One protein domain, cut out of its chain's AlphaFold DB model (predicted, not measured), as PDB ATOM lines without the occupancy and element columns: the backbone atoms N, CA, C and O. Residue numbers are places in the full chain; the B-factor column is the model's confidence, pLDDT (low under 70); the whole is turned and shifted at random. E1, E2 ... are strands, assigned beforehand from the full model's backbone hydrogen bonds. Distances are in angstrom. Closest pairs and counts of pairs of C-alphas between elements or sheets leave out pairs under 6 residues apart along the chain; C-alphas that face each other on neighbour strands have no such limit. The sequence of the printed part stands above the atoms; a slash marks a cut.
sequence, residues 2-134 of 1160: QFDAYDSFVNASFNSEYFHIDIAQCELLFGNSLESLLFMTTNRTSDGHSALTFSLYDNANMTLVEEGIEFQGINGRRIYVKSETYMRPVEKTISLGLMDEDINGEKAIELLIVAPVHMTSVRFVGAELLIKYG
ATOM      1  N   GLN A   2     -44.645   3.632 -26.439       42.84
ATOM      2  CA  GLN A   2     -44.738   2.610 -25.390       42.84
ATOM      3  C   GLN A   2     -45.369   1.343 -25.971       42.84
ATOM      4  O   GLN A   2     -46.463   1.405 -26.531       42.84
ATOM      5  N   PHE A   3     -44.671   0.216 -25.847       49.03
ATOM      6  CA  PHE A   3     -45.139  -1.094 -26.293       49.03
ATOM      7  C   PHE A   3     -45.415  -1.972 -25.073       49.03
ATOM      8  O   PHE A   3     -44.559  -2.102 -24.200       49.03
ATOM      9  N   ASP A   4     -46.603  -2.570 -25.012       46.81
ATOM     10  CA  ASP A   4     -46.889  -3.648 -24.064       46.81
ATOM     11  C   ASP A   4     -46.299  -4.946 -24.638       46.81
ATOM     12  O   ASP A   4     -46.590  -5.317 -25.778       46.81
ATOM     13  N   ALA A   5     -45.422  -5.608 -23.883       48.59
ATOM     14  CA  ALA A   5     -44.529  -6.652 -24.394       48.59
ATOM     15  C   ALA A   5     -45.238  -7.964 -24.803       48.59
ATOM     16  O   ALA A   5     -44.597  -8.880 -25.315       48.59
ATOM     17  N   TYR A   6     -46.546  -8.088 -24.561       47.50
ATOM     18  CA  TYR A   6     -47.220  -9.388 -24.514       47.50
ATOM     19  C   TYR A   6     -47.787  -9.954 -25.830       47.50
ATOM     20  O   TYR A   6     -48.000 -11.173 -25.881       47.50
ATOM     21  N   ASP A   7     -48.076  -9.151 -26.871       38.59
ATOM     22  CA  ASP A   7     -48.843  -9.668 -28.033       38.59
ATOM     23  C   ASP A   7     -48.704  -8.941 -29.397       38.59
ATOM     24  O   ASP A   7     -49.641  -8.967 -30.198       38.59
ATOM     25  N   SER A   8     -47.571  -8.300 -29.731       47.66
ATOM     26  CA  SER A   8     -47.424  -7.699 -31.078       47.66
ATOM     27  C   SER A   8     -46.006  -7.670 -31.661       47.66
ATOM     28  O   SER A   8     -45.152  -6.914 -31.202       47.66
ATOM     29  N   PHE A   9     -45.819  -8.376 -32.784       47.25
ATOM     30  CA  PHE A   9     -44.755  -8.085 -33.750       47.25
ATOM     31  C   PHE A   9     -45.018  -6.716 -34.390       47.25
ATOM     32  O   PHE A   9     -45.975  -6.567 -35.154       47.25
ATOM     33  N   VAL A  10     -44.175  -5.724 -34.099       53.38
ATOM     34  CA  VAL A  10     -44.279  -4.380 -34.686       53.38
ATOM     35  C   VAL A  10     -42.978  -4.040 -35.408       53.38
ATOM     36  O   VAL A  10     -42.054  -3.457 -34.844       53.38
ATOM     37  N   ASN A  11     -42.931  -4.383 -36.695       51.59
ATOM     38  CA  ASN A  11     -41.963  -3.799 -37.619       51.59
ATOM     39  C   ASN A  11     -42.449  -2.390 -37.974       51.59
ATOM     40  O   ASN A  11     -43.365  -2.237 -38.783       51.59
ATOM     41  N   ALA A  12     -41.859  -1.374 -37.347       56.38
ATOM     42  CA  ALA A  12     -42.197   0.029 -37.557       56.38
ATOM     43  C   ALA A  12     -40.941   0.818 -37.930       56.38
ATOM     44  O   ALA A  12     -40.302   1.436 -37.081       56.38
ATOM     45  N   SER A  13     -40.609   0.838 -39.222       54.81
ATOM     46  CA  SER A  13     -39.682   1.837 -39.741       54.81
ATOM     47  C   SER A  13     -40.328   3.223 -39.657       54.81
ATOM     48  O   SER A  13     -41.434   3.456 -40.145       54.81
ATOM     49  N   PHE A  14     -39.620   4.156 -39.032       64.69
ATOM     50  CA  PHE A  14     -39.935   5.576 -39.043       64.69
ATOM     51  C   PHE A  14     -38.624   6.315 -39.292       64.69
ATOM     52  O   PHE A  14     -37.670   6.124 -38.545       64.69
ATOM     53  N   ASN A  15     -38.556   7.141 -40.335       59.28
ATOM     54  CA  ASN A  15     -37.424   8.049 -40.490       59.28
ATOM     55  C   ASN A  15     -37.693   9.279 -39.608       59.28
ATOM     56  O   ASN A  15     -38.688   9.978 -39.814       59.28
ATOM     57  N   SER A  16     -36.844   9.499 -38.603       65.25
ATOM     58  CA  SER A  16     -36.866  10.700 -37.773       65.25
ATOM     59  C   SER A  16     -35.442  11.148 -37.473       65.25
ATOM     60  O   SER A  16     -34.655  10.397 -36.904       65.25
ATOM     61  N   GLU A  17     -35.149  12.409 -37.791       67.12
ATOM     62  CA  GLU A  17     -33.857  13.058 -37.534       67.12
ATOM     63  C   GLU A  17     -33.497  13.075 -36.033       67.12
ATOM     64  O   GLU A  17     -32.329  13.166 -35.681       67.12
ATOM     65  N   TYR A  18     -34.487  12.959 -35.140       72.50
ATOM     66  CA  TYR A  18     -34.300  12.846 -33.690       72.50
ATOM     67  C   TYR A  18     -35.255  11.800 -33.112       72.50
ATOM     68  O   TYR A  18     -36.416  11.718 -33.525       72.50
ATOM     69  N   PHE A  19     -34.808  11.032 -32.122       70.69
ATOM     70  CA  PHE A  19     -35.650  10.069 -31.410       70.69
ATOM     71  C   PHE A  19     -35.253   9.942 -29.931       70.69
ATOM     72  O   PHE A  19     -34.161  10.333 -29.512       70.69
ATOM     73  N   HIS A  20     -36.171   9.368 -29.154       72.12
ATOM     74  CA  HIS A  20     -36.029   9.059 -27.734       72.12
ATOM     75  C   HIS A  20     -36.680   7.697 -27.461       72.12
ATOM     76  O   HIS A  20     -37.827   7.478 -27.876       72.12
ATOM     77  N   ILE A  21     -35.956   6.782 -26.815       69.69
ATOM     78  CA  ILE A  21     -36.435   5.431 -26.487       69.69
ATOM     79  C   ILE A  21     -35.990   5.069 -25.065       69.69
ATOM     80  O   ILE A  21     -34.802   4.970 -24.787       69.69
ATOM     81  N   ASP A  22     -36.945   4.805 -24.183       65.19
ATOM     82  CA  ASP A  22     -36.678   4.263 -22.851       65.19
ATOM     83  C   ASP A  22     -36.489   2.736 -22.964       65.19
ATOM     84  O   ASP A  22     -37.420   2.027 -23.360       65.19
ATOM     85  N   ILE A  23     -35.292   2.212 -22.667       65.06
ATOM     86  CA  ILE A  23     -34.969   0.777 -22.808       65.06
ATOM     87  C   ILE A  23     -34.824   0.132 -21.425       65.06
ATOM     88  O   ILE A  23     -33.748   0.088 -20.839       65.06
ATOM     89  N   ALA A  24     -35.926  -0.430 -20.923       66.00
ATOM     90  CA  ALA A  24     -35.998  -1.183 -19.667       66.00
ATOM     91  C   ALA A  24     -35.500  -0.415 -18.422       66.00
ATOM     92  O   ALA A  24     -36.291   0.305 -17.818       66.00
ATOM     93  N   GLN A  25     -34.241  -0.612 -18.005       60.72
ATOM     94  CA  GLN A  25     -33.613   0.122 -16.893       60.72
ATOM     95  C   GLN A  25     -32.501   1.080 -17.348       60.72
ATOM     96  O   GLN A  25     -32.035   1.864 -16.525       60.72
ATOM     97  N   CYS A  26     -32.115   1.056 -18.629       56.38
ATOM     98  CA  CYS A  26     -31.258   2.078 -19.219       56.38
ATOM     99  C   CYS A  26     -32.009   3.415 -19.139       56.38
ATOM    100  O   CYS A  26     -33.095   3.540 -19.711       56.38
ATOM    101  N   GLU A  27     -31.461   4.399 -18.423       59.84
ATOM    102  CA  GLU A  27     -32.200   5.614 -18.047       59.84
ATOM    103  C   GLU A  27     -32.601   6.468 -19.254       59.84
ATOM    104  O   GLU A  27     -33.559   7.233 -19.167       59.84
ATOM    105  N   LEU A  28     -31.843   6.389 -20.356       59.09
ATOM    106  CA  LEU A  28     -31.991   7.310 -21.481       59.09
ATOM    107  C   LEU A  28     -31.330   6.767 -22.756       59.09
ATOM    108  O   LEU A  28     -30.124   6.531 -22.745       59.09
ATOM    109  N   LEU A  29     -32.074   6.642 -23.865       67.44
ATOM    110  CA  LEU A  29     -31.506   6.509 -25.217       67.44
ATOM    111  C   LEU A  29     -31.964   7.682 -26.097       67.44
ATOM    112  O   LEU A  29     -33.120   7.747 -26.525       67.44
ATOM    113  N   PHE A  30     -31.034   8.577 -26.417       75.94
ATOM    114  CA  PHE A  30     -31.200   9.620 -27.429       75.94
ATOM    115  C   PHE A  30     -30.407   9.299 -28.688       75.94
ATOM    116  O   PHE A  30     -29.324   8.722 -28.613       75.94
ATOM    117  N   GLY A  31     -30.853   9.821 -29.828       76.75
ATOM    118  CA  GLY A  31     -29.957   9.995 -30.962       76.75
ATOM    119  C   GLY A  31     -30.542  10.767 -32.137       76.75
ATOM    120  O   GLY A  31     -31.685  11.231 -32.114       76.75
ATOM    121  N   ASN A  32     -29.695  10.901 -33.152       80.44
ATOM    122  CA  ASN A  32     -29.910  11.601 -34.410       80.44
ATOM    123  C   ASN A  32     -29.212  10.824 -35.539       80.44
ATOM    124  O   ASN A  32     -28.130  10.277 -35.334       80.44
ATOM    125  N   SER A  33     -29.838  10.752 -36.712       81.44
ATOM    126  CA  SER A  33     -29.324  10.051 -37.898       81.44
ATOM    127  C   SER A  33     -30.083  10.493 -39.148       81.44
ATOM    128  O   SER A  33     -31.224  10.942 -39.034       81.44
ATOM    129  N   LEU A  34     -29.510  10.302 -40.340       79.81
ATOM    130  CA  LEU A  34     -30.222  10.566 -41.601       79.81
ATOM    131  C   LEU A  34     -31.264   9.482 -41.942       79.81
ATOM    132  O   LEU A  34     -32.268   9.771 -42.600       79.81
ATOM    133  N   GLU A  35     -31.060   8.251 -41.469       80.25
ATOM    134  CA  GLU A  35     -32.054   7.177 -41.520       80.25
ATOM    135  C   GLU A  35     -32.053   6.355 -40.222       80.25
ATOM    136  O   GLU A  35     -31.006   5.956 -39.712       80.25
ATOM    137  N   SER A  36     -33.252   6.090 -39.697       76.38
ATOM    138  CA  SER A  36     -33.505   5.320 -38.477       76.38
ATOM    139  C   SER A  36     -34.463   4.161 -38.763       76.38
ATOM    140  O   SER A  36     -35.524   4.358 -39.355       76.38
ATOM    141  N   LEU A  37     -34.122   2.950 -38.317       77.50
ATOM    142  CA  LEU A  37     -34.941   1.744 -38.478       77.50
ATOM    143  C   LEU A  37     -35.160   1.053 -37.126       77.50
ATOM    144  O   LEU A  37     -34.198   0.723 -36.435       77.50
ATOM    145  N   LEU A  38     -36.421   0.793 -36.765       77.38
ATOM    146  CA  LEU A  38     -36.806   0.063 -35.552       77.38
ATOM    147  C   LEU A  38     -37.487  -1.267 -35.907       77.38
ATOM    148  O   LEU A  38     -38.478  -1.304 -36.640       77.38
ATOM    149  N   PHE A  39     -36.977  -2.355 -35.331       71.56
ATOM    150  CA  PHE A  39     -37.454  -3.722 -35.518       71.56
ATOM    151  C   PHE A  39     -37.693  -4.379 -34.150       71.56
ATOM    152  O   PHE A  39     -36.756  -4.806 -33.475       71.56
ATOM    153  N   MET A  40     -38.957  -4.463 -33.723       66.50
ATOM    154  CA  MET A  40     -39.318  -5.112 -32.460       66.50
ATOM    155  C   MET A  40     -39.787  -6.552 -32.690       66.50
ATOM    156  O   MET A  40     -40.818  -6.799 -33.321       66.50
ATOM    157  N   THR A  41     -39.048  -7.506 -32.123       65.56
ATOM    158  CA  THR A  41     -39.265  -8.950 -32.266       65.56
ATOM    159  C   THR A  41     -39.495  -9.607 -30.903       65.56
ATOM    160  O   THR A  41     -38.592 -10.174 -30.289       65.56
ATOM    161  N   THR A  42     -40.739  -9.557 -30.425       60.34
ATOM    162  CA  THR A  42     -41.199 -10.325 -29.257       60.34
ATOM    163  C   THR A  42     -41.363 -11.798 -29.646       60.34
ATOM    164  O   THR A  42     -42.360 -12.156 -30.281       60.34
ATOM    165  N   ASN A  43     -40.402 -12.663 -29.312       56.19
ATOM    166  CA  ASN A  43     -40.502 -14.082 -29.649       56.19
ATOM    167  C   ASN A  43     -41.216 -14.866 -28.536       56.19
ATOM    168  O   ASN A  43     -40.847 -14.798 -27.367       56.19
ATOM    169  N   ARG A  44     -42.236 -15.650 -28.898       55.06
ATOM    170  CA  ARG A  44     -42.975 -16.527 -27.973       55.06
ATOM    171  C   ARG A  44     -42.302 -17.900 -27.847       55.06
ATOM    172  O   ARG A  44     -42.961 -18.927 -28.012       55.06
ATOM    173  N   THR A  45     -40.994 -17.936 -27.582       55.44
ATOM    174  CA  THR A  45     -40.336 -19.193 -27.192       55.44
ATOM    175  C   THR A  45     -40.774 -19.615 -25.786       55.44
ATOM    176  O   THR A  45     -41.325 -18.822 -25.019       55.44
ATOM    177  N   SER A  46     -40.505 -20.871 -25.428       55.38
ATOM    178  CA  SER A  46     -40.682 -21.432 -24.075       55.38
ATOM    179  C   SER A  46     -39.971 -20.645 -22.968       55.38
ATOM    180  O   SER A  46     -40.311 -20.770 -21.794       55.38
ATOM    181  N   ASP A  47     -38.995 -19.842 -23.368       63.53
ATOM    182  CA  ASP A  47     -37.987 -19.173 -22.553       63.53
ATOM    183  C   ASP A  47     -38.211 -17.643 -22.526       63.53
ATOM    184  O   ASP A  47     -37.494 -16.908 -21.858       63.53
ATOM    185  N   GLY A  48     -39.272 -17.152 -23.185       63.41
ATOM    186  CA  GLY A  48     -39.823 -15.806 -22.973       63.41
ATOM    187  C   GLY A  48     -38.958 -14.634 -23.451       63.41
ATOM    188  O   GLY A  48     -39.245 -13.491 -23.098       63.41
ATOM    189  N   HIS A  49     -37.915 -14.895 -24.241       71.38
ATOM    190  CA  HIS A  49     -36.976 -13.878 -24.709       71.38
ATOM    191  C   HIS A  49     -37.629 -12.890 -25.697       71.38
ATOM    192  O   HIS A  49     -37.936 -13.225 -26.843       71.38
ATOM    193  N   SER A  50     -37.797 -11.638 -25.265       74.31
ATOM    194  CA  SER A  50     -38.159 -10.512 -26.133       74.31
ATOM    195  C   SER A  50     -36.905  -9.777 -26.591       74.31
ATOM    196  O   SER A  50     -36.038  -9.486 -25.767       74.31
ATOM    197  N   ALA A  51     -36.827  -9.454 -27.885       80.62
ATOM    198  CA  ALA A  51     -35.704  -8.740 -28.486       80.62
ATOM    199  C   ALA A  51     -36.170  -7.456 -29.195       80.62
ATOM    200  O   ALA A  51     -37.067  -7.484 -30.044       80.62
ATOM    201  N   LEU A  52     -35.533  -6.334 -28.871       82.62
ATOM    202  CA  LEU A  52     -35.700  -5.033 -29.512       82.62
ATOM    203  C   LEU A  52     -34.423  -4.713 -30.294       82.62
ATOM    204  O   LEU A  52     -33.359  -4.582 -29.692       82.62
ATOM    205  N   THR A  53     -34.517  -4.579 -31.617       84.00
ATOM    206  CA  THR A  53     -33.386  -4.194 -32.474       84.00
ATOM    207  C   THR A  53     -33.655  -2.838 -33.114       84.00
ATOM    208  O   THR A  53     -34.757  -2.562 -33.588       84.00
ATOM    209  N   PHE A  54     -32.648  -1.976 -33.135       84.62
ATOM    210  CA  PHE A  54     -32.748  -0.605 -33.614       84.62
ATOM    211  C   PHE A  54     -31.440  -0.194 -34.290       84.62
ATOM    212  O   PHE A  54     -30.365  -0.491 -33.776       84.62
ATOM    213  N   SER A  55     -31.526   0.479 -35.435       87.88
ATOM    214  CA  SER A  55     -30.366   0.804 -36.268       87.88
ATOM    215  C   SER A  55     -30.441   2.233 -36.799       87.88
ATOM    216  O   SER A  55     -31.449   2.645 -37.374       87.88
ATOM    217  N   LEU A  56     -29.341   2.959 -36.638       89.06
ATOM    218  CA  LEU A  56     -29.087   4.310 -37.128       89.06
ATOM    219  C   LEU A  56     -28.100   4.252 -38.286       89.06
ATOM    220  O   LEU A  56     -27.113   3.523 -38.197       89.06
ATOM    221  N   TYR A  57     -28.323   5.055 -39.321       89.44
ATOM    222  CA  TYR A  57     -27.490   5.110 -40.520       89.44
ATOM    223  C   TYR A  57     -27.154   6.560 -40.883       89.44
ATOM    224  O   TYR A  57     -28.014   7.439 -40.807       89.44
ATOM    225  N   ASP A  58     -25.899   6.755 -41.291       87.50
ATOM    226  CA  ASP A  58     -25.267   7.990 -41.761       87.50
ATOM    227  C   ASP A  58     -25.374   9.202 -40.815       87.50
ATOM    228  O   ASP A  58     -26.443   9.753 -40.546       87.50
ATOM    229  N   ASN A  59     -24.208   9.652 -40.332       87.31
ATOM    230  CA  ASN A  59     -24.078  10.673 -39.287       87.31
ATOM    231  C   ASN A  59     -24.870  10.310 -38.012       87.31
ATOM    232  O   ASN A  59     -25.498  11.157 -37.378       87.31
ATOM    233  N   ALA A  60     -24.838   9.027 -37.652       89.12
ATOM    234  CA  ALA A  60     -25.462   8.488 -36.460       89.12
ATOM    235  C   ALA A  60     -24.759   9.030 -35.206       89.12
ATOM    236  O   ALA A  60     -23.603   8.711 -34.926       89.12
ATOM    237  N   ASN A  61     -25.477   9.848 -34.447       90.25
ATOM    238  CA  ASN A  61     -25.079  10.337 -33.137       90.25
ATOM    239  C   ASN A  61     -26.027   9.725 -32.104       90.25
ATOM    240  O   ASN A  61     -27.242   9.753 -32.296       90.25
ATOM    241  N   MET A  62     -25.503   9.177 -31.012       90.44
ATOM    242  CA  MET A  62     -26.309   8.532 -29.974       90.44
ATOM    243  C   MET A  62     -25.781   8.883 -28.585       90.44
ATOM    244  O   MET A  62     -24.583   9.091 -28.404       90.44
ATOM    245  N   THR A  63     -26.657   8.952 -27.589       91.19
ATOM    246  CA  THR A  63     -26.272   9.056 -26.176       91.19
ATOM    247  C   THR A  63     -27.111   8.088 -25.351       91.19
ATOM    248  O   THR A  63     -28.335   8.072 -25.477       91.19
ATOM    249  N   LEU A  64     -26.431   7.278 -24.546       90.69
ATOM    250  CA  LEU A  64     -26.978   6.263 -23.656       90.69
ATOM    251  C   LEU A  64     -26.528   6.573 -22.226       90.69
ATOM    252  O   LEU A  64     -25.335   6.781 -21.999       90.69
ATOM    253  N   VAL A  65     -27.459   6.595 -21.274       89.56
ATOM    254  CA  VAL A  65     -27.151   6.788 -19.848       89.56
ATOM    255  C   VAL A  65     -27.507   5.531 -19.061       89.56
ATOM    256  O   VAL A  65     -28.623   5.024 -19.162       89.56
ATOM    257  N   GLU A  66     -26.546   5.039 -18.282       87.81
ATOM    258  CA  GLU A  66     -26.643   3.811 -17.495       87.81
ATOM    259  C   GLU A  66     -25.942   4.020 -16.144       87.81
ATOM    260  O   GLU A  66     -24.731   4.208 -16.112       87.81
ATOM    261  N   GLU A  67     -26.679   4.033 -15.027       83.75
ATOM    262  CA  GLU A  67     -26.137   4.264 -13.665       83.75
ATOM    263  C   GLU A  67     -25.237   5.514 -13.531       83.75
ATOM    264  O   GLU A  67     -24.246   5.533 -12.797       83.75
ATOM    265  N   GLY A  68     -25.573   6.589 -14.252       85.00
ATOM    266  CA  GLY A  68     -24.772   7.817 -14.295       85.00
ATOM    267  C   GLY A  68     -23.482   7.727 -15.123       85.00
ATOM    268  O   GLY A  68     -22.724   8.700 -15.164       85.00
ATOM    269  N   ILE A  69     -23.237   6.603 -15.806       89.31
ATOM    270  CA  ILE A  69     -22.264   6.497 -16.895       89.31
ATOM    271  C   ILE A  69     -22.933   7.010 -18.178       89.31
ATOM    272  O   ILE A  69     -23.992   6.523 -18.571       89.31
ATOM    273  N   GLU A  70     -22.338   8.013 -18.822       92.06
ATOM    274  CA  GLU A  70     -22.878   8.668 -20.026       92.06
ATOM    275  C   GLU A  70     -22.030   8.253 -21.237       92.06
ATOM    276  O   GLU A  70     -20.904   8.724 -21.392       92.06
ATOM    277  N   PHE A  71     -22.551   7.349 -22.072       93.25
ATOM    278  CA  PHE A  71     -21.921   6.875 -23.309       93.25
ATOM    279  C   PHE A  71     -22.448   7.678 -24.498       93.25
ATOM    280  O   PHE A  71     -23.654   7.719 -24.731       93.25
ATOM    281  N   GLN A  72     -21.568   8.277 -25.291       94.12
ATOM    282  CA  GLN A  72     -21.926   9.138 -26.414       94.12
ATOM    283  C   GLN A  72     -21.127   8.753 -27.664       94.12
ATOM    284  O   GLN A  72     -19.926   8.992 -27.744       94.12
ATOM    285  N   GLY A  73     -21.805   8.149 -28.643       94.56
ATOM    286  CA  GLY A  73     -21.242   7.850 -29.963       94.56
ATOM    287  C   GLY A  73     -21.513   9.001 -30.929       94.56
ATOM    288  O   GLY A  73     -22.658   9.437 -31.047       94.56
ATOM    289  N   ILE A  74     -20.481   9.495 -31.612       93.12
ATOM    290  CA  ILE A  74     -20.515  10.718 -32.427       93.12
ATOM    291  C   ILE A  74     -20.050  10.419 -33.861       93.12
ATOM    292  O   ILE A  74     -19.089   9.678 -34.066       93.12
ATOM    293  N   ASN A  75     -20.703  11.027 -34.858       92.69
ATOM    294  CA  ASN A  75     -20.385  10.918 -36.295       92.69
ATOM    295  C   ASN A  75     -20.375   9.480 -36.868       92.69
ATOM    296  O   ASN A  75     -19.720   9.223 -37.880       92.69
ATOM    297  N   GLY A  76     -21.093   8.535 -36.258       92.44
ATOM    298  CA  GLY A  76     -21.106   7.138 -36.689       92.44
ATOM    299  C   GLY A  76     -21.633   6.944 -38.113       92.44
ATOM    300  O   GLY A  76     -22.594   7.586 -38.539       92.44
ATOM    301  N   ARG A  77     -21.047   5.994 -38.848       92.69
ATOM    302  CA  ARG A  77     -21.619   5.496 -40.113       92.69
ATOM    303  C   ARG A  77     -22.875   4.673 -39.842       92.69
ATOM    304  O   ARG A  77     -23.864   4.777 -40.564       92.69
ATOM    305  N   ARG A  78     -22.822   3.861 -38.786       91.56
ATOM    306  CA  ARG A  78     -23.940   3.068 -38.281       91.56
ATOM    307  C   ARG A  78     -23.821   2.927 -36.767       91.56
ATOM    308  O   ARG A  78     -22.718   2.744 -36.257       91.56
ATOM    309  N   ILE A  79     -24.944   2.985 -36.064       92.25
ATOM    310  CA  ILE A  79     -25.039   2.568 -34.658       92.25
ATOM    311  C   ILE A  79     -26.222   1.612 -34.572       92.25
ATOM    312  O   ILE A  79     -27.303   1.923 -35.061       92.25
ATOM    313  N   TYR A  80     -26.009   0.437 -33.998       91.44
ATOM    314  CA  TYR A  80     -27.000  -0.633 -33.897       91.44
ATOM    315  C   TYR A  80     -27.124  -1.085 -32.441       91.44
ATOM    316  O   TYR A  80     -26.146  -1.484 -31.815       91.44
ATOM    317  N   VAL A  81     -28.344  -0.981 -31.915       90.75
ATOM    318  CA  VAL A  81     -28.759  -1.304 -30.547       90.75
ATOM    319  C   VAL A  81     -29.592  -2.582 -30.595       90.75
ATOM    320  O   VAL A  81     -30.559  -2.670 -31.353       90.75
ATOM    321  N   LYS A  82     -29.250  -3.559 -29.760       90.25
ATOM    322  CA  LYS A  82     -29.963  -4.823 -29.586       90.25
ATOM    323  C   LYS A  82     -30.174  -5.059 -28.092       90.25
ATOM    324  O   LYS A  82     -29.218  -5.343 -27.377       90.25
ATOM    325  N   SER A  83     -31.413  -4.940 -27.622       88.88
ATOM    326  CA  SER A  83     -31.783  -5.231 -26.233       88.88
ATOM    327  C   SER A  83     -32.610  -6.512 -26.144       88.88
ATOM    328  O   SER A  83     -33.619  -6.646 -26.835       88.88
ATOM    329  N   GLU A  84     -32.184  -7.452 -25.304       87.25
ATOM    330  CA  GLU A  84     -32.804  -8.770 -25.128       87.25
ATOM    331  C   GLU A  84     -33.086  -9.062 -23.652       87.25
ATOM    332  O   GLU A  84     -32.219  -8.887 -22.797       87.25
ATOM    333  N   THR A  85     -34.292  -9.535 -23.326       83.31
ATOM    334  CA  THR A  85     -34.672  -9.878 -21.942       83.31
ATOM    335  C   THR A  85     -34.186 -11.276 -21.555       83.31
ATOM    336  O   THR A  85     -34.447 -12.227 -22.292       83.31
ATOM    337  N   TYR A  86     -33.570 -11.448 -20.382       74.94
ATOM    338  CA  TYR A  86     -33.043 -12.735 -19.892       74.94
ATOM    339  C   TYR A  86     -33.874 -13.323 -18.739       74.94
ATOM    340  O   TYR A  86     -34.356 -12.600 -17.872       74.94
ATOM    341  N   MET A  87     -34.008 -14.659 -18.695       66.19
ATOM    342  CA  MET A  87     -34.786 -15.370 -17.661       66.19
ATOM    343  C   MET A  87     -34.130 -15.436 -16.272       66.19
ATOM    344  O   MET A  87     -34.794 -15.831 -15.312       66.19
ATOM    345  N   ARG A  88     -32.822 -15.181 -16.159       76.69
ATOM    346  CA  ARG A  88     -32.052 -15.399 -14.924       76.69
ATOM    347  C   ARG A  88     -31.320 -14.125 -14.506       76.69
ATOM    348  O   ARG A  88     -30.727 -13.500 -15.384       76.69
ATOM    349  N   PRO A  89     -31.276 -13.803 -13.200       75.62
ATOM    350  CA  PRO A  89     -30.413 -12.749 -12.688       75.62
ATOM    351  C   PRO A  89     -28.946 -13.087 -12.952       75.62
ATOM    352  O   PRO A  89     -28.418 -14.073 -12.438       75.62
ATOM    353  N   VAL A  90     -28.312 -12.244 -13.762       82.62
ATOM    354  CA  VAL A  90     -26.859 -12.141 -13.925       82.62
ATOM    355  C   VAL A  90     -26.405 -10.889 -13.170       82.62
ATOM    356  O   VAL A  90     -27.167  -9.924 -13.063       82.62
ATOM    357  N   GLU A  91     -25.189 -10.894 -12.625       83.88
ATOM    358  CA  GLU A  91     -24.580  -9.675 -12.084       83.88
ATOM    359  C   GLU A  91     -24.457  -8.608 -13.184       83.88
ATOM    360  O   GLU A  91     -24.256  -8.930 -14.359       83.88
ATOM    361  N   LYS A  92     -24.614  -7.335 -12.811       83.69
ATOM    362  CA  LYS A  92     -24.546  -6.239 -13.774       83.69
ATOM    363  C   LYS A  92     -23.102  -6.003 -14.204       83.69
ATOM    364  O   LYS A  92     -22.249  -5.714 -13.369       83.69
ATOM    365  N   THR A  93     -22.836  -6.091 -15.502       88.25
ATOM    366  CA  THR A  93     -21.515  -5.838 -16.082       88.25
ATOM    367  C   THR A  93     -21.639  -4.928 -17.295       88.25
ATOM    368  O   THR A  93     -22.600  -5.009 -18.059       88.25
ATOM    369  N   ILE A  94     -20.668  -4.029 -17.455       89.88
ATOM    370  CA  ILE A  94     -20.599  -3.121 -18.595       89.88
ATOM    371  C   ILE A  94     -19.198  -3.224 -19.191       89.88
ATOM    372  O   ILE A  94     -18.202  -2.892 -18.543       89.88
ATOM    373  N   SER A  95     -19.121  -3.720 -20.423       90.25
ATOM    374  CA  SER A  95     -17.865  -3.943 -21.138       90.25
ATOM    375  C   SER A  95     -17.933  -3.407 -22.557       90.25
ATOM    376  O   SER A  95     -18.922  -3.613 -23.254       90.25
ATOM    377  N   LEU A  96     -16.852  -2.782 -23.002       90.81
ATOM    378  CA  LEU A  96     -16.625  -2.370 -24.379       90.81
ATOM    379  C   LEU A  96     -15.531  -3.257 -24.986       90.81
ATOM    380  O   LEU A  96     -14.544  -3.556 -24.313       90.81
ATOM    381  N   GLY A  97     -15.650  -3.638 -26.249       87.00
ATOM    382  CA  GLY A  97     -14.580  -4.328 -26.975       87.00
ATOM    383  C   GLY A  97     -14.729  -4.168 -28.480       87.00
ATOM    384  O   GLY A  97     -15.753  -3.669 -28.952       87.00
ATOM    385  N   LEU A  98     -13.729  -4.598 -29.249       86.19
ATOM    386  CA  LEU A  98     -13.901  -4.703 -30.694       86.19
ATOM    387  C   LEU A  98     -14.627  -6.004 -31.051       86.19
ATOM    388  O   LEU A  98     -14.219  -7.085 -30.635       86.19
ATOM    389  N   MET A  99     -15.665  -5.899 -31.877       82.81
ATOM    390  CA  MET A  99     -16.222  -7.030 -32.610       82.81
ATOM    391  C   MET A  99     -15.575  -7.098 -33.994       82.81
ATOM    392  O   MET A  99     -15.802  -6.232 -34.842       82.81
ATOM    393  N   ASP A 100     -14.786  -8.150 -34.220       69.94
ATOM    394  CA  ASP A 100     -14.286  -8.513 -35.554       69.94
ATOM    395  C   ASP A 100     -15.345  -9.249 -36.400       69.94
ATOM    396  O   ASP A 100     -15.245  -9.270 -37.627       69.94
ATOM    397  N   GLU A 101     -16.398  -9.787 -35.770       62.28
ATOM    398  CA  GLU A 101     -17.548 -10.399 -36.447       62.28
ATOM    399  C   GLU A 101     -18.753  -9.442 -36.520       62.28
ATOM    400  O   GLU A 101     -19.687  -9.484 -35.709       62.28
ATOM    401  N   ASP A 102     -18.766  -8.593 -37.551       60.09
ATOM    402  CA  ASP A 102     -19.992  -7.937 -38.011       60.09
ATOM    403  C   ASP A 102     -20.426  -8.429 -39.395       60.09
ATOM    404  O   ASP A 102     -19.611  -8.792 -40.244       60.09
ATOM    405  N   ILE A 103     -21.738  -8.394 -39.636       55.16
ATOM    406  CA  ILE A 103     -22.439  -9.041 -40.763       55.16
ATOM    407  C   ILE A 103     -21.934  -8.568 -42.147       55.16
ATOM    408  O   ILE A 103     -22.158  -9.236 -43.156       55.16
ATOM    409  N   ASN A 104     -21.228  -7.433 -42.201       69.75
ATOM    410  CA  ASN A 104     -20.702  -6.819 -43.424       69.75
ATOM    411  C   ASN A 104     -19.158  -6.775 -43.489       69.75
ATOM    412  O   ASN A 104     -18.614  -6.225 -44.445       69.75
ATOM    413  N   GLY A 105     -18.447  -7.303 -42.484       77.88
ATOM    414  CA  GLY A 105     -16.983  -7.195 -42.375       77.88
ATOM    415  C   GLY A 105     -16.462  -5.786 -42.042       77.88
ATOM    416  O   GLY A 105     -15.282  -5.502 -42.245       77.88
ATOM    417  N   GLU A 106     -17.325  -4.888 -41.555       85.00
ATOM    418  CA  GLU A 106     -16.920  -3.594 -40.996       85.00
ATOM    419  C   GLU A 106     -16.546  -3.785 -39.516       85.00
ATOM    420  O   GLU A 106     -17.335  -4.343 -38.758       85.00
ATOM    421  N   LYS A 107     -15.370  -3.307 -39.082       85.19
ATOM    422  CA  LYS A 107     -15.003  -3.305 -37.654       85.19
ATOM    423  C   LYS A 107     -15.974  -2.419 -36.867       85.19
ATOM    424  O   LYS A 107     -16.223  -1.277 -37.262       85.19
ATOM    425  N   ALA A 108     -16.475  -2.937 -35.750       89.81
ATOM    426  CA  ALA A 108     -17.400  -2.235 -34.870       89.81
ATOM    427  C   ALA A 108     -16.954  -2.349 -33.411       89.81
ATOM    428  O   ALA A 108     -16.471  -3.391 -32.975       89.81
ATOM    429  N   ILE A 109     -17.147  -1.280 -32.644       91.12
ATOM    430  CA  ILE A 109     -16.912  -1.276 -31.197       91.12
ATOM    431  C   ILE A 109     -18.233  -1.670 -30.533       91.12
ATOM    432  O   ILE A 109     -19.224  -0.977 -30.744       91.12
ATOM    433  N   GLU A 110     -18.286  -2.765 -29.776       92.56
ATOM    434  CA  GLU A 110     -19.495  -3.248 -29.096       92.56
ATOM    435  C   GLU A 110     -19.455  -2.922 -27.598       92.56
ATOM    436  O   GLU A 110     -18.580  -3.382 -26.869       92.56
ATOM    437  N   LEU A 111     -20.422  -2.118 -27.151       93.31
ATOM    438  CA  LEU A 111     -20.772  -1.872 -25.756       93.31
ATOM    439  C   LEU A 111     -21.813  -2.908 -25.338       93.31
ATOM    440  O   LEU A 111     -22.952  -2.858 -25.792       93.31
ATOM    441  N   LEU A 112     -21.433  -3.825 -24.461       92.44
ATOM    442  CA  LEU A 112     -22.319  -4.819 -23.878       92.44
ATOM    443  C   LEU A 112     -22.647  -4.428 -22.435       92.44
ATOM    444  O   LEU A 112     -21.769  -4.406 -21.573       92.44
ATOM    445  N   ILE A 113     -23.921  -4.138 -22.181       91.00
ATOM    446  CA  ILE A 113     -24.493  -3.945 -20.847       91.00
ATOM    447  C   ILE A 113     -25.286  -5.208 -20.517       91.00
ATOM    448  O   ILE A 113     -26.348  -5.441 -21.094       91.00
ATOM    449  N   VAL A 114     -24.783  -6.032 -19.602       89.94
ATOM    450  CA  VAL A 114     -25.524  -7.161 -19.024       89.94
ATOM    451  C   VAL A 114     -26.094  -6.715 -17.683       89.94
ATOM    452  O   VAL A 114     -25.394  -6.087 -16.894       89.94
ATOM    453  N   ALA A 115     -27.353  -7.037 -17.409       85.75
ATOM    454  CA  ALA A 115     -28.053  -6.688 -16.179       85.75
ATOM    455  C   ALA A 115     -29.063  -7.795 -15.788       85.75
ATOM    456  O   ALA A 115     -29.389  -8.649 -16.617       85.75
ATOM    457  N   PRO A 116     -29.617  -7.800 -14.557       81.31
ATOM    458  CA  PRO A 116     -30.329  -8.963 -14.005       81.31
ATOM    459  C   PRO A 116     -31.567  -9.479 -14.763       81.31
ATOM    460  O   PRO A 116     -32.057 -10.560 -14.450       81.31
ATOM    461  N   VAL A 117     -32.107  -8.729 -15.726       82.56
ATOM    462  CA  VAL A 117     -33.225  -9.177 -16.584       82.56
ATOM    463  C   VAL A 117     -33.063  -8.780 -18.054       82.56
ATOM    464  O   VAL A 117     -33.966  -9.029 -18.852       82.56
ATOM    465  N   HIS A 118     -31.952  -8.147 -18.436       85.44
ATOM    466  CA  HIS A 118     -31.754  -7.624 -19.788       85.44
ATOM    467  C   HIS A 118     -30.276  -7.571 -20.181       85.44
ATOM    468  O   HIS A 118     -29.400  -7.378 -19.344       85.44
ATOM    469  N   MET A 119     -30.020  -7.719 -21.474       89.81
ATOM    470  CA  MET A 119     -28.725  -7.524 -22.110       89.81
ATOM    471  C   MET A 119     -28.910  -6.518 -23.241       89.81
ATOM    472  O   MET A 119     -29.682  -6.775 -24.162       89.81
ATOM    473  N   THR A 120     -28.221  -5.385 -23.180       90.69
ATOM    474  CA  THR A 120     -28.215  -4.368 -24.233       90.69
ATOM    475  C   THR A 120     -26.830  -4.341 -24.869       90.69
ATOM    476  O   THR A 120     -25.877  -3.844 -24.274       90.69
ATOM    477  N   SER A 121     -26.719  -4.884 -26.082       92.94
ATOM    478  CA  SER A 121     -25.593  -4.612 -26.977       92.94
ATOM    479  C   SER A 121     -25.868  -3.304 -27.720       92.94
ATOM    480  O   SER A 121     -26.946  -3.112 -28.282       92.94
ATOM    481  N   VAL A 122     -24.893  -2.401 -27.738       93.06
ATOM    482  CA  VAL A 122     -24.827  -1.283 -28.676       93.06
ATOM    483  C   VAL A 122     -23.495  -1.354 -29.388       93.06
ATOM    484  O   VAL A 122     -22.453  -1.149 -28.773       93.06
ATOM    485  N   ARG A 123     -23.510  -1.600 -30.694       93.31
ATOM    486  CA  ARG A 123     -22.302  -1.560 -31.519       93.31
ATOM    487  C   ARG A 123     -22.216  -0.262 -32.334       93.31
ATOM    488  O   ARG A 123     -23.225   0.345 -32.699       93.31
ATOM    489  N   PHE A 124     -20.995   0.196 -32.587       93.69
ATOM    490  CA  PHE A 124     -20.690   1.502 -33.172       93.69
ATOM    491  C   PHE A 124     -19.734   1.327 -34.362       93.69
ATOM    492  O   PHE A 124     -18.601   0.881 -34.187       93.69
ATOM    493  N   VAL A 125     -20.177   1.679 -35.576       93.19
ATOM    494  CA  VAL A 125     -19.373   1.599 -36.811       93.19
ATOM    495  C   VAL A 125     -18.809   2.969 -37.146       93.19
ATOM    496  O   VAL A 125     -19.539   3.863 -37.590       93.19
ATOM    497  N   GLY A 126     -17.499   3.126 -36.971       92.44
ATOM    498  CA  GLY A 126     -16.789   4.355 -37.321       92.44
ATOM    499  C   GLY A 126     -17.279   5.599 -36.570       92.44
ATOM    500  O   GLY A 126     -17.165   6.696 -37.110       92.44
ATOM    501  N   ALA A 127     -17.849   5.433 -35.374       93.69
ATOM    502  CA  ALA A 127     -18.211   6.531 -34.480       93.69
ATOM    503  C   ALA A 127     -17.063   6.808 -33.502       93.69
ATOM    504  O   ALA A 127     -16.434   5.872 -33.016       93.69
ATOM    505  N   GLU A 128     -16.825   8.075 -33.172       94.62
ATOM    506  CA  GLU A 128     -15.991   8.431 -32.019       94.62
ATOM    507  C   GLU A 128     -16.818   8.229 -30.744       94.62
ATOM    508  O   GLU A 128     -17.988   8.611 -30.700       94.62
ATOM    509  N   LEU A 129     -16.237   7.611 -29.718       95.06
ATOM    510  CA  LEU A 129     -16.929   7.253 -28.482       95.06
ATOM    511  C   LEU A 129     -16.397   8.087 -27.314       95.06
ATOM    512  O   LEU A 129     -15.238   7.957 -26.926       95.06
ATOM    513  N   LEU A 130     -17.258   8.926 -26.736       94.81
ATOM    514  CA  LEU A 130     -17.000   9.659 -25.498       94.81
ATOM    515  C   LEU A 130     -17.784   9.010 -24.353       94.81
ATOM    516  O   LEU A 130     -18.989   8.810 -24.468       94.81
ATOM    517  N   ILE A 131     -17.123   8.680 -23.246       93.69
ATOM    518  CA  ILE A 131     -17.726   7.979 -22.105       93.69
ATOM    519  C   ILE A 131     -17.381   8.722 -20.820       93.69
ATOM    520  O   ILE A 131     -16.213   8.922 -20.496       93.69
ATOM    521  N   LYS A 132     -18.392   9.122 -20.057       91.69
ATOM    522  CA  LYS A 132     -18.233   9.803 -18.770       91.69
ATOM    523  C   LYS A 132     -18.340   8.790 -17.640       91.69
ATOM    524  O   LYS A 132     -19.378   8.151 -17.502       91.69
ATOM    525  N   TYR A 133     -17.308   8.664 -16.815       89.69
ATOM    526  CA  TYR A 133     -17.284   7.734 -15.689       89.69
ATOM    527  C   TYR A 133     -16.816   8.432 -14.406       89.69
ATOM    528  O   TYR A 133     -15.626   8.481 -14.081       89.69
ATOM    529  N   GLY A 134     -17.772   9.017 -13.680       88.12
ATOM    530  CA  GLY A 134     -17.494   9.837 -12.499       88.12
ATOM    531  C   GLY A 134     -16.673  11.085 -12.868       88.12
ATOM    532  O   GLY A 134     -17.153  11.888 -13.667       88.12
TER     533      GLY A 134
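AT A GLANCE: This is residues 2 to 134 of the 1160 residues of an uncharacterized protein of Caenorhabditis brenneri (UniProt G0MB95). One nine-strand sheet folds back on itself into a loose sandwich, hinged where the long hairpin E4 and E5 bends: one layer has E1, E2, the later part of E4, the early part of E5 and E9, the other has E3, the rest of E4 and E5, and E6 to E8. Residues 2 to 17, without a named element, run along the edge at E3. The printed part has 133 residues, no named helix and nine strands, E1 to E9 in order, in one branched, antiparallel, twisted sheet; the class is all strand. It is compact, with a radius of gyration of the C-alphas of 14.5 A, and rounded, spanning 39 by 33 by 29 A.

IN THESE COORDINATES: Start at C-alpha 18, (-34.300, 12.846, -33.690), where E1 begins and runs to residue 23. E2 follows at residues 26 to 32, then E3 at 35 to 42, 23.2 A long. Find C-alpha 50 at (-38.159, -10.512, -26.133); from there E4 runs to residue 66, 20.3 A, bending by 137 degrees at residue 59. E5, residues 69 to 85, measures 21.2 A and bends by 138 degrees at residue 75. Next come E6 at 93 to 99, E7 at 108 to 115, 22.0 A, and E8 at 118 to 125, 23.0 A. E9, residues 128 to 133, ends at (-17.284, 7.734, -15.689).

HOW THE PARTS SIT: E1 and E2 form a hairpin at 161 degrees, with N 21 and O 29 at 3.0 A. On the other side of E2 is E4, with N 32 and O 61 at 2.8 A. E2, beside residues 60 to 66, and E3, beside 50 to 57, lie on one side of E4; N 39 and O 53 of E3 and E4 are 2.8 A apart. E5 lies on the other side, with N 62 and O 73 at 2.9 A; E3, E4 and E5 are a meander, each strand the antiparallel neighbour of the one before. E4 lies on one side of E5; on the other side look for E8, with N 82 and O 121 at 2.8 A, and E9, with N 72 and O 130 at 2.8 A. E6, E7 and E8 form a second meander, with N 95 and O 112 at 3.0 A and N 111 and O 122 at 2.8 A. E5 to E8 make a Greek key, a meander of three strands plus a fourth pairing with its far strand. Residues 10 to 11 pair antiparallel with 39 to 40 of E3.

THE WHOLE: The C-alphas farthest apart, Ser 46 and Gly 134, are 40.6 A apart. The printed part has no cut, and no link is long. Mean pLDDT of the printed part is 78.1; look for values under 70 at residues 2 to 17, 21 to 29, 40 to 48, 87 and 100 to 104.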